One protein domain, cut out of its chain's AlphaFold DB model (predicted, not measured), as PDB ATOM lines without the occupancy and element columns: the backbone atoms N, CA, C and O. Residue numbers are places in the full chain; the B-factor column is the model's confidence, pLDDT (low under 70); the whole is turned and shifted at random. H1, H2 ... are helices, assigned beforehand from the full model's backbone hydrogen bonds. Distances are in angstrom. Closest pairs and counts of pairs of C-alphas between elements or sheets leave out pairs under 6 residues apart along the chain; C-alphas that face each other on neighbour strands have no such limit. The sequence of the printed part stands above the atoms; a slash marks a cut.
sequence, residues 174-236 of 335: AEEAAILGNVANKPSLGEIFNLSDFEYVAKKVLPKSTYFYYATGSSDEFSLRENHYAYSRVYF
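Overview. This is residues 174 to 236 of the 335 residues of an uncharacterized protein of Meyerozyma guilliermondii (strain ATCC 6260 / CBS 566 / DSM 6381 / JCM 1539 / NBRC 10279 / NRRL Y-324) (UniProt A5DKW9). Look for a flat, open spread of four helices with few contacts: H2 slants with its last residues against the side of H1, and H3 folds back near H2 after a tight turn. H4 is set off by itself, and residues 218 to 223 and 226 to 236 stick out from the rest. The printed part has 63 residues with four named helices, H1, H2, H3 and H4 in that order, and no named strand; the class is all helix. It is loose, with a radius of gyration of the C-alphas of 15.1 A, and spans 43 by 32 by 10 A.

Arrangement. Begin with H1, residues 174 to 184, which touches H2, residues 195 to 205. Their closest C-alphas are those of Ile 179 and Val 205, 5.1 A apart, and they run opposite ways at a steep tilt of 47 degrees. H3, residues 208 to 215, is close to H2 but not clearly touching; the closest C-alphas, of Lys 203 and Tyr 211, are 6.0 A apart. H2 and H3 run opposite ways at a shallow tilt of 17 degrees. H4, residues 222 to 233, is apart from H1, H2 and H3, and H1 is apart from H3. In H1 and H3 every O i to N i+4 pair is within hydrogen-bond range, against 6 of 7 in H2 and 4 of 8 in H4.

Along the chain. Find C-alpha 174 at (43.300, 30.387, 17.889); from there H1 runs 15.6 A to C-alpha 184. H2 begins at C-alpha 195, (39.992, 36.761, -9.583), and runs 15.8 A; H3 covers 10.1 A. H4 covers 16.5 A and ends at C-alpha 233, (22.731, 35.184, -20.143).

Size, cuts and confidence. The C-alphas of Ala 174 and Phe 236, the two farthest apart, are 48.0 A apart. The printed part has no cut; the link from H2 to H3 is tight, and the other two are short. The mean pLDDT of the printed part is 95.8, and no printed residue is under 70.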
ATOM      1  N   ALA A 174      43.043  31.485  18.829       88.31
ATOM      2  CA  ALA A 174      43.300  30.387  17.889       88.31
ATOM      3  C   ALA A 174      43.046  30.796  16.420       88.31
ATOM      4  O   ALA A 174      43.708  30.300  15.509       88.31
ATOM      5  N   GLU A 175      42.107  31.721  16.192       87.56
ATOM      6  CA  GLU A 175      41.833  32.295  14.873       87.56
ATOM      7  C   GLU A 175      43.016  33.116  14.352       87.56
ATOM      8  O   GLU A 175      43.456  32.905  13.223       87.56
ATOM      9  N   GLU A 176      43.570  34.008  15.169       88.50
ATOM     10  CA  GLU A 176      44.718  34.833  14.784       88.50
ATOM     11  C   GLU A 176      45.965  33.993  14.519       88.50
ATOM     12  O   GLU A 176      46.659  34.225  13.529       88.50
ATOM     13  N   ALA A 177      46.215  32.967  15.336       90.75
ATOM     14  CA  ALA A 177      47.305  32.026  15.095       90.75
ATOM     15  C   ALA A 177      47.145  31.300  13.744       90.75
ATOM     16  O   ALA A 177      48.111  31.178  12.984       90.75
ATOM     17  N   ALA A 178      45.925  30.865  13.405       92.75
ATOM     18  CA  ALA A 178      45.638  30.237  12.116       92.75
ATOM     19  C   ALA A 178      45.821  31.213  10.941       92.75
ATOM     20  O   ALA A 178      46.405  30.846   9.919       92.75
ATOM     21  N   ILE A 179      45.371  32.463  11.090       93.81
ATOM     22  CA  ILE A 179      45.555  33.516  10.086       93.81
ATOM     23  C   ILE A 179      47.041  33.785   9.850       93.81
ATOM     24  O   ILE A 179      47.463  33.817   8.697       93.81
ATOM     25  N   LEU A 180      47.849  33.919  10.906       92.69
ATOM     26  CA  LEU A 180      49.298  34.116  10.782       92.69
ATOM     27  C   LEU A 180      49.960  32.962  10.017       92.69
ATOM     28  O   LEU A 180      50.773  33.202   9.123       92.69
ATOM     29  N   GLY A 181      49.552  31.721  10.302       94.44
ATOM     30  CA  GLY A 181      49.985  30.546   9.546       94.44
ATOM     31  C   GLY A 181      49.587  30.605   8.067       94.44
ATOM     32  O   GLY A 181      50.414  30.338   7.195       94.44
ATOM     33  N   ASN A 182      48.352  31.003   7.755       95.31
ATOM     34  CA  ASN A 182      47.882  31.133   6.371       95.31
ATOM     35  C   ASN A 182      48.579  32.283   5.627       95.31
ATOM     36  O   ASN A 182      48.904  32.145   4.453       95.31
ATOM     37  N   VAL A 183      48.840  33.405   6.304       94.12
ATOM     38  CA  VAL A 183      49.576  34.553   5.755       94.12
ATOM     39  C   VAL A 183      51.006  34.154   5.398       94.12
ATOM     40  O   VAL A 183      51.484  34.538   4.329       94.12
ATOM     41  N   ALA A 184      51.669  33.376   6.256       95.06
ATOM     42  CA  ALA A 184      53.015  32.869   5.998       95.06
ATOM     43  C   ALA A 184      53.064  31.900   4.802       95.06
ATOM     44  O   ALA A 184      54.067  31.855   4.097       95.06
ATOM     45  N   ASN A 185      51.972  31.173   4.549       94.94
ATOM     46  CA  ASN A 185      51.853  30.176   3.483       94.94
ATOM     47  C   ASN A 185      50.984  30.648   2.303       94.94
ATOM     48  O   ASN A 185      50.356  29.831   1.629       94.94
ATOM     49  N   LYS A 186      50.904  31.962   2.051       95.12
ATOM     50  CA  LYS A 186      50.177  32.480   0.882       95.12
ATOM     51  C   LYS A 186      50.796  31.946  -0.416       95.12
ATOM     52  O   LYS A 186      52.024  31.923  -0.516       95.12
ATOM     53  N   PRO A 187      49.974  31.586  -1.419       96.06
ATOM     54  CA  PRO A 187      50.492  31.263  -2.741       96.06
ATOM     55  C   PRO A 187      51.219  32.474  -3.326       96.06
ATOM     56  O   PRO A 187      50.893  33.633  -3.029       96.06
ATOM     57  N   SER A 188      52.211  32.208  -4.165       96.75
ATOM     58  CA  SER A 188      52.886  33.255  -4.918       96.75
ATOM     59  C   SER A 188      51.931  33.877  -5.941       96.75
ATOM     60  O   SER A 188      50.982  33.247  -6.404       96.75
ATOM     61  N   LEU A 189      52.192  35.123  -6.343       95.75
ATOM     62  CA  LEU A 189      51.318  35.819  -7.293       95.75
ATOM     63  C   LEU A 189      51.232  35.107  -8.658       95.75
ATOM     64  O   LEU A 189      50.212  35.213  -9.326       95.75
ATOM     65  N   GLY A 190      52.271  34.364  -9.060       97.19
ATOM     66  CA  GLY A 190      52.273  33.581 -10.303       97.19
ATOM     67  C   GLY A 190      51.403  32.320 -10.259       97.19
ATOM     68  O   GLY A 190      51.110  31.757 -11.308       97.19
ATOM     69  N   GLU A 191      50.983  31.886  -9.068       95.94
ATOM     70  CA  GLU A 191      50.063  30.756  -8.871       95.94
ATOM     71  C   GLU A 191      48.594  31.200  -8.832       95.94
ATOM     72  O   GLU A 191      47.696  30.360  -8.823       95.94
ATOM     73  N   ILE A 192      48.335  32.511  -8.819       97.56
ATOM     74  CA  ILE A 192      46.986  33.068  -8.902       97.56
ATOM     75  C   ILE A 192      46.550  33.092 -10.366       97.56
ATOM     76  O   ILE A 192      47.110  33.832 -11.176       97.56
ATOM     77  N   PHE A 193      45.544  32.290 -10.713       96.75
ATOM     78  CA  PHE A 193      45.098  32.132 -12.095       96.75
ATOM     79  C   PHE A 193      43.960  33.092 -12.456       96.75
ATOM     80  O   PHE A 193      43.891  33.585 -13.582       96.75
ATOM     81  N   ASN A 194      43.048  33.358 -11.519       97.19
ATOM     82  CA  ASN A 194      41.877  34.202 -11.758       97.19
ATOM     83  C   ASN A 194      41.455  35.001 -10.510       97.19
ATOM     84  O   ASN A 194      41.990  34.822  -9.419       97.19
ATOM     85  N   LEU A 195      40.462  35.885 -10.666       96.50
ATOM     86  CA  LEU A 195      39.992  36.761  -9.583       96.50
ATOM     87  C   LEU A 195      39.403  36.005  -8.379       96.50
ATOM     88  O   LEU A 195      39.569  36.447  -7.245       96.50
ATOM     89  N   SER A 196      38.772  34.852  -8.601       96.75
ATOM     90  CA  SER A 196      38.176  34.041  -7.528       96.75
ATOM     91  C   SER A 196      39.238  33.421  -6.615       96.75
ATOM     92  O   SER A 196      38.973  33.170  -5.440       96.75
ATOM     93  N   ASP A 197      40.460  33.211  -7.118       97.88
ATOM     94  CA  ASP A 197      41.568  32.700  -6.306       97.88
ATOM     95  C   ASP A 197      41.997  33.744  -5.262       97.88
ATOM     96  O   ASP A 197      42.285  33.388  -4.117       97.88
ATOM     97  N   PHE A 198      41.965  35.041  -5.607       97.38
ATOM     98  CA  PHE A 198      42.192  36.111  -4.631       97.38
ATOM     99  C   PHE A 198      41.134  36.094  -3.529       97.38
ATOM    100  O   PHE A 198      41.483  36.232  -2.357       97.38
ATOM    101  N   GLU A 199      39.862  35.884  -3.875       96.69
ATOM    102  CA  GLU A 199      38.779  35.790  -2.889       96.69
ATOM    103  C   GLU A 199      38.961  34.577  -1.962       96.69
ATOM    104  O   GLU A 199      38.828  34.688  -0.738       96.69
ATOM    105  N   TYR A 200      39.345  33.426  -2.524       96.81
ATOM    106  CA  TYR A 200      39.644  32.226  -1.746       96.81
ATOM    107  C   TYR A 200      40.802  32.451  -0.765       96.81
ATOM    108  O   TYR A 200      40.694  32.089   0.410       96.81
ATOM    109  N   VAL A 201      41.895  33.072  -1.219       97.12
ATOM    110  CA  VAL A 201      43.033  33.409  -0.353       97.12
ATOM    111  C   VAL A 201      42.604  34.408   0.720       97.12
ATOM    112  O   VAL A 201      42.881  34.177   1.898       97.12
ATOM    113  N   ALA A 202      41.871  35.464   0.352       96.69
ATOM    114  CA  ALA A 202      41.360  36.476   1.277       96.69
ATOM    115  C   ALA A 202      40.546  35.846   2.420       96.69
ATOM    116  O   ALA A 202      40.789  36.151   3.586       96.69
ATOM    117  N   LYS A 203      39.676  34.876   2.113       96.50
ATOM    118  CA  LYS A 203      38.893  34.121   3.108       96.50
ATOM    119  C   LYS A 203      39.741  33.398   4.162       96.50
ATOM    120  O   LYS A 203      39.250  33.109   5.251       96.50
ATOM    121  N   LYS A 204      40.987  33.041   3.837       95.94
ATOM    122  CA  LYS A 204      41.900  32.309   4.734       95.94
ATOM    123  C   LYS A 204      42.819  33.222   5.538       95.94
ATOM    124  O   LYS A 204      43.275  32.816   6.605       95.94
ATOM    125  N   VAL A 205      43.123  34.408   5.017       96.12
ATOM    126  CA  VAL A 205      44.155  35.300   5.573       96.12
ATOM    127  C   VAL A 205      43.592  36.555   6.229       96.12
ATOM    128  O   VAL A 205      44.336  37.275   6.886       96.12
ATOM    129  N   LEU A 206      42.302  36.834   6.049       95.25
ATOM    130  CA  LEU A 206      41.620  37.926   6.729       95.25
ATOM    131  C   LEU A 206      40.921  37.418   7.999       95.25
ATOM    132  O   LEU A 206      40.422  36.288   8.006       95.25
ATOM    133  N   PRO A 207      40.815  38.255   9.047       93.38
ATOM    134  CA  PRO A 207      39.875  38.016  10.139       93.38
ATOM    135  C   PRO A 207      38.464  37.780   9.597       93.38
ATOM    136  O   PRO A 207      38.059  38.439   8.632       93.38
ATOM    137  N   LYS A 208      37.684  36.882  10.215       93.06
ATOM    138  CA  LYS A 208      36.326  36.575   9.721       93.06
ATOM    139  C   LYS A 208      35.437  37.811   9.640       93.06
ATOM    140  O   LYS A 208      34.690  37.958   8.678       93.06
ATOM    141  N   SER A 209      35.533  38.696  10.630       91.25
ATOM    142  CA  SER A 209      34.799  39.965  10.658       91.25
ATOM    143  C   SER A 209      35.117  40.834   9.439       91.25
ATOM    144  O   SER A 209      34.198  41.334   8.792       91.25
ATOM    145  N   THR A 210      36.397  40.955   9.086       93.56
ATOM    146  CA  THR A 210      36.852  41.673   7.890       93.56
ATOM    147  C   THR A 210      36.358  41.003   6.616       93.56
ATOM    148  O   THR A 210      35.786  41.669   5.758       93.56
ATOM    149  N   TYR A 211      36.539  39.685   6.486       95.94
ATOM    150  CA  TYR A 211      36.100  38.967   5.289       95.94
ATOM    151  C   TYR A 211      34.587  39.093   5.081       95.94
ATOM    152  O   TYR A 211      34.151  39.367   3.968       95.94
ATOM    153  N   PHE A 212      33.781  38.967   6.138       95.19
ATOM    154  CA  PHE A 212      32.331  39.140   6.035       95.19
ATOM    155  C   PHE A 212      31.929  40.568   5.678       95.19
ATOM    156  O   PHE A 212      31.017  40.737   4.876       95.19
ATOM    157  N   TYR A 213      32.623  41.591   6.179       93.81
ATOM    158  CA  TYR A 213      32.364  42.968   5.750       93.81
ATOM    159  C   TYR A 213      32.568  43.156   4.233       93.81
ATOM    160  O   TYR A 213      31.868  43.952   3.617       93.81
ATOM    161  N   TYR A 214      33.485  42.401   3.624       95.38
ATOM    162  CA  TYR A 214      33.794  42.502   2.193       95.38
ATOM    163  C   TYR A 214      32.925  41.606   1.313       95.38
ATOM    164  O   TYR A 214      32.573  41.988   0.201       95.38
ATOM    165  N   ALA A 215      32.624  40.399   1.790       95.75
ATOM    166  CA  ALA A 215      32.001  39.355   0.989       95.75
ATOM    167  C   ALA A 215      30.466  39.360   1.050       95.75
ATOM    168  O   ALA A 215      29.839  38.667   0.253       95.75
ATOM    169  N   THR A 216      29.860  40.089   1.995       95.19
ATOM    170  CA  THR A 216      28.407  40.032   2.216       95.19
ATOM    171  C   THR A 216      27.620  41.072   1.425       95.19
ATOM    172  O   THR A 216      28.097  42.163   1.106       95.19
ATOM    173  N   GLY A 217      26.378  40.714   1.110       95.88
ATOM    174  CA  GLY A 217      25.375  41.574   0.489       95.88
ATOM    175  C   GLY A 217      24.203  41.869   1.429       95.88
ATOM    176  O   GLY A 217      24.189  41.503   2.599       95.88
ATOM    177  N   SER A 218      23.175  42.542   0.916       97.06
ATOM    178  CA  SER A 218      21.978  42.843   1.708       97.06
ATOM    179  C   SER A 218      21.044  41.633   1.833       97.06
ATOM    180  O   SER A 218      20.705  41.006   0.828       97.06
ATOM    181  N   SER A 219      20.536  41.388   3.048       96.38
ATOM    182  CA  SER A 219      19.565  40.322   3.362       96.38
ATOM    183  C   SER A 219      20.027  38.953   2.837       96.38
ATOM    184  O   SER A 219      21.131  38.533   3.157       96.38
ATOM    185  N   ASP A 220      19.238  38.276   1.999       97.12
ATOM    186  CA  ASP A 220      19.582  36.960   1.440       97.12
ATOM    187  C   ASP A 220      20.613  37.022   0.294       97.12
ATOM    188  O   ASP A 220      20.899  36.010  -0.351       97.12
ATOM    189  N   GLU A 221      21.155  38.209  -0.007       97.88
ATOM    190  CA  GLU A 221      22.212  38.460  -1.000       97.88
ATOM    191  C   GLU A 221      21.849  38.035  -2.433       97.88
ATOM    192  O   GLU A 221      22.714  37.721  -3.255       97.88
ATOM    193  N   PHE A 222      20.553  38.027  -2.757       97.94
ATOM    194  CA  PHE A 222      20.076  37.642  -4.086       97.94
ATOM    195  C   PHE A 222      20.696  38.523  -5.175       97.94
ATOM    196  O   PHE A 222      21.323  38.007  -6.098       97.94
ATOM    197  N   SER A 223      20.596  39.848  -5.024       98.31
ATOM    198  CA  SER A 223      21.128  40.805  -6.001       98.31
ATOM    199  C   SER A 223      22.645  40.702  -6.170       98.31
ATOM    200  O   SER A 223      23.138  40.878  -7.278       98.31
ATOM    201  N   LEU A 224      23.387  40.372  -5.105       97.44
ATOM    202  CA  LEU A 224      24.842  40.203  -5.170       97.44
ATOM    203  C   LEU A 224      25.221  39.088  -6.155       97.44
ATOM    204  O   LEU A 224      26.032  39.305  -7.054       97.44
ATOM    205  N   ARG A 225      24.592  37.913  -6.025       97.88
ATOM    206  CA  ARG A 225      24.833  36.766  -6.918       97.88
ATOM    207  C   ARG A 225      24.256  36.997  -8.313       97.88
ATOM    208  O   ARG A 225      24.891  36.675  -9.314       97.88
ATOM    209  N   GLU A 226      23.070  37.592  -8.376       98.31
ATOM    210  CA  GLU A 226      22.365  37.881  -9.622       98.31
ATOM    211  C   GLU A 226      23.145  38.844 -10.531       98.31
ATOM    212  O   GLU A 226      23.188  38.623 -11.742       98.31
ATOM    213  N   ASN A 227      23.845  39.838  -9.965       98.00
ATOM    214  CA  ASN A 227      24.734  40.730 -10.719       98.00
ATOM    215  C   ASN A 227      25.786  39.952 -11.529       98.00
ATOM    216  O   ASN A 227      26.073  40.304 -12.672       98.00
ATOM    217  N   HIS A 228      26.344  38.880 -10.957       97.06
ATOM    218  CA  HIS A 228      27.291  38.012 -11.654       97.06
ATOM    219  C   HIS A 228      26.581  37.080 -12.646       97.06
ATOM    220  O   HIS A 228      26.975  36.991 -13.812       97.06
ATOM    221  N   TYR A 229      25.501  36.417 -12.221       98.12
ATOM    222  CA  TYR A 229      24.775  35.464 -13.066       98.12
ATOM    223  C   TYR A 229      24.155  36.101 -14.308       98.12
ATOM    224  O   TYR A 229      24.061  35.431 -15.339       98.12
ATOM    225  N   ALA A 230      23.802  37.384 -14.267       98.56
ATOM    226  CA  ALA A 230      23.284  38.099 -15.425       98.56
ATOM    227  C   ALA A 230      24.222  38.044 -16.643       98.56
ATOM    228  O   ALA A 230      23.736  37.908 -17.769       98.56
ATOM    229  N   TYR A 231      25.544  38.042 -16.441       98.06
ATOM    230  CA  TYR A 231      26.510  37.928 -17.540       98.06
ATOM    231  C   TYR A 231      26.433  36.580 -18.268       98.06
ATOM    232  O   TYR A 231      26.632  36.538 -19.478       98.06
ATOM    233  N   SER A 232      26.057  35.492 -17.585       97.81
ATOM    234  CA  SER A 232      25.907  34.161 -18.210       97.81
ATOM    235  C   SER A 232      24.728  34.061 -19.188       97.81
ATOM    236  O   SER A 232      24.597  33.085 -19.926       97.81
ATOM    237  N   ARG A 233      23.860  35.081 -19.209       98.38
ATOM    238  CA  ARG A 233      22.731  35.184 -20.143       98.38
ATOM    239  C   ARG A 233      23.123  35.834 -21.468       98.38
ATOM    240  O   ARG A 233      22.328  35.820 -22.405       98.38
ATOM    241  N   VAL A 234      24.327  36.403 -21.553       98.25
ATOM    242  CA  VAL A 234      24.859  37.049 -22.755       98.25
ATOM    243  C   VAL A 234      25.965  36.177 -23.337       98.25
ATOM    244  O   VAL A 234      26.924  35.828 -22.657       98.25
ATOM    245  N   TYR A 235      25.840  35.842 -24.620       98.25
ATOM    246  CA  TYR A 235      26.793  34.996 -25.334       98.25
ATOM    247  C   TYR A 235      27.500  35.793 -26.423       98.25
ATOM    248  O   TYR A 235      26.899  36.639 -27.091       98.25
ATOM    249  N   PHE A 236      28.779  35.496 -26.645       97.50
ATOM    250  CA  PHE A 236      29.510  36.077 -27.761       97.50
ATOM    251  C   PHE A 236      29.072  35.457 -29.087       97.50
ATOM    252  O   PHE A 236      28.932  34.243 -29.216       97.50
TER     253      PHE A 236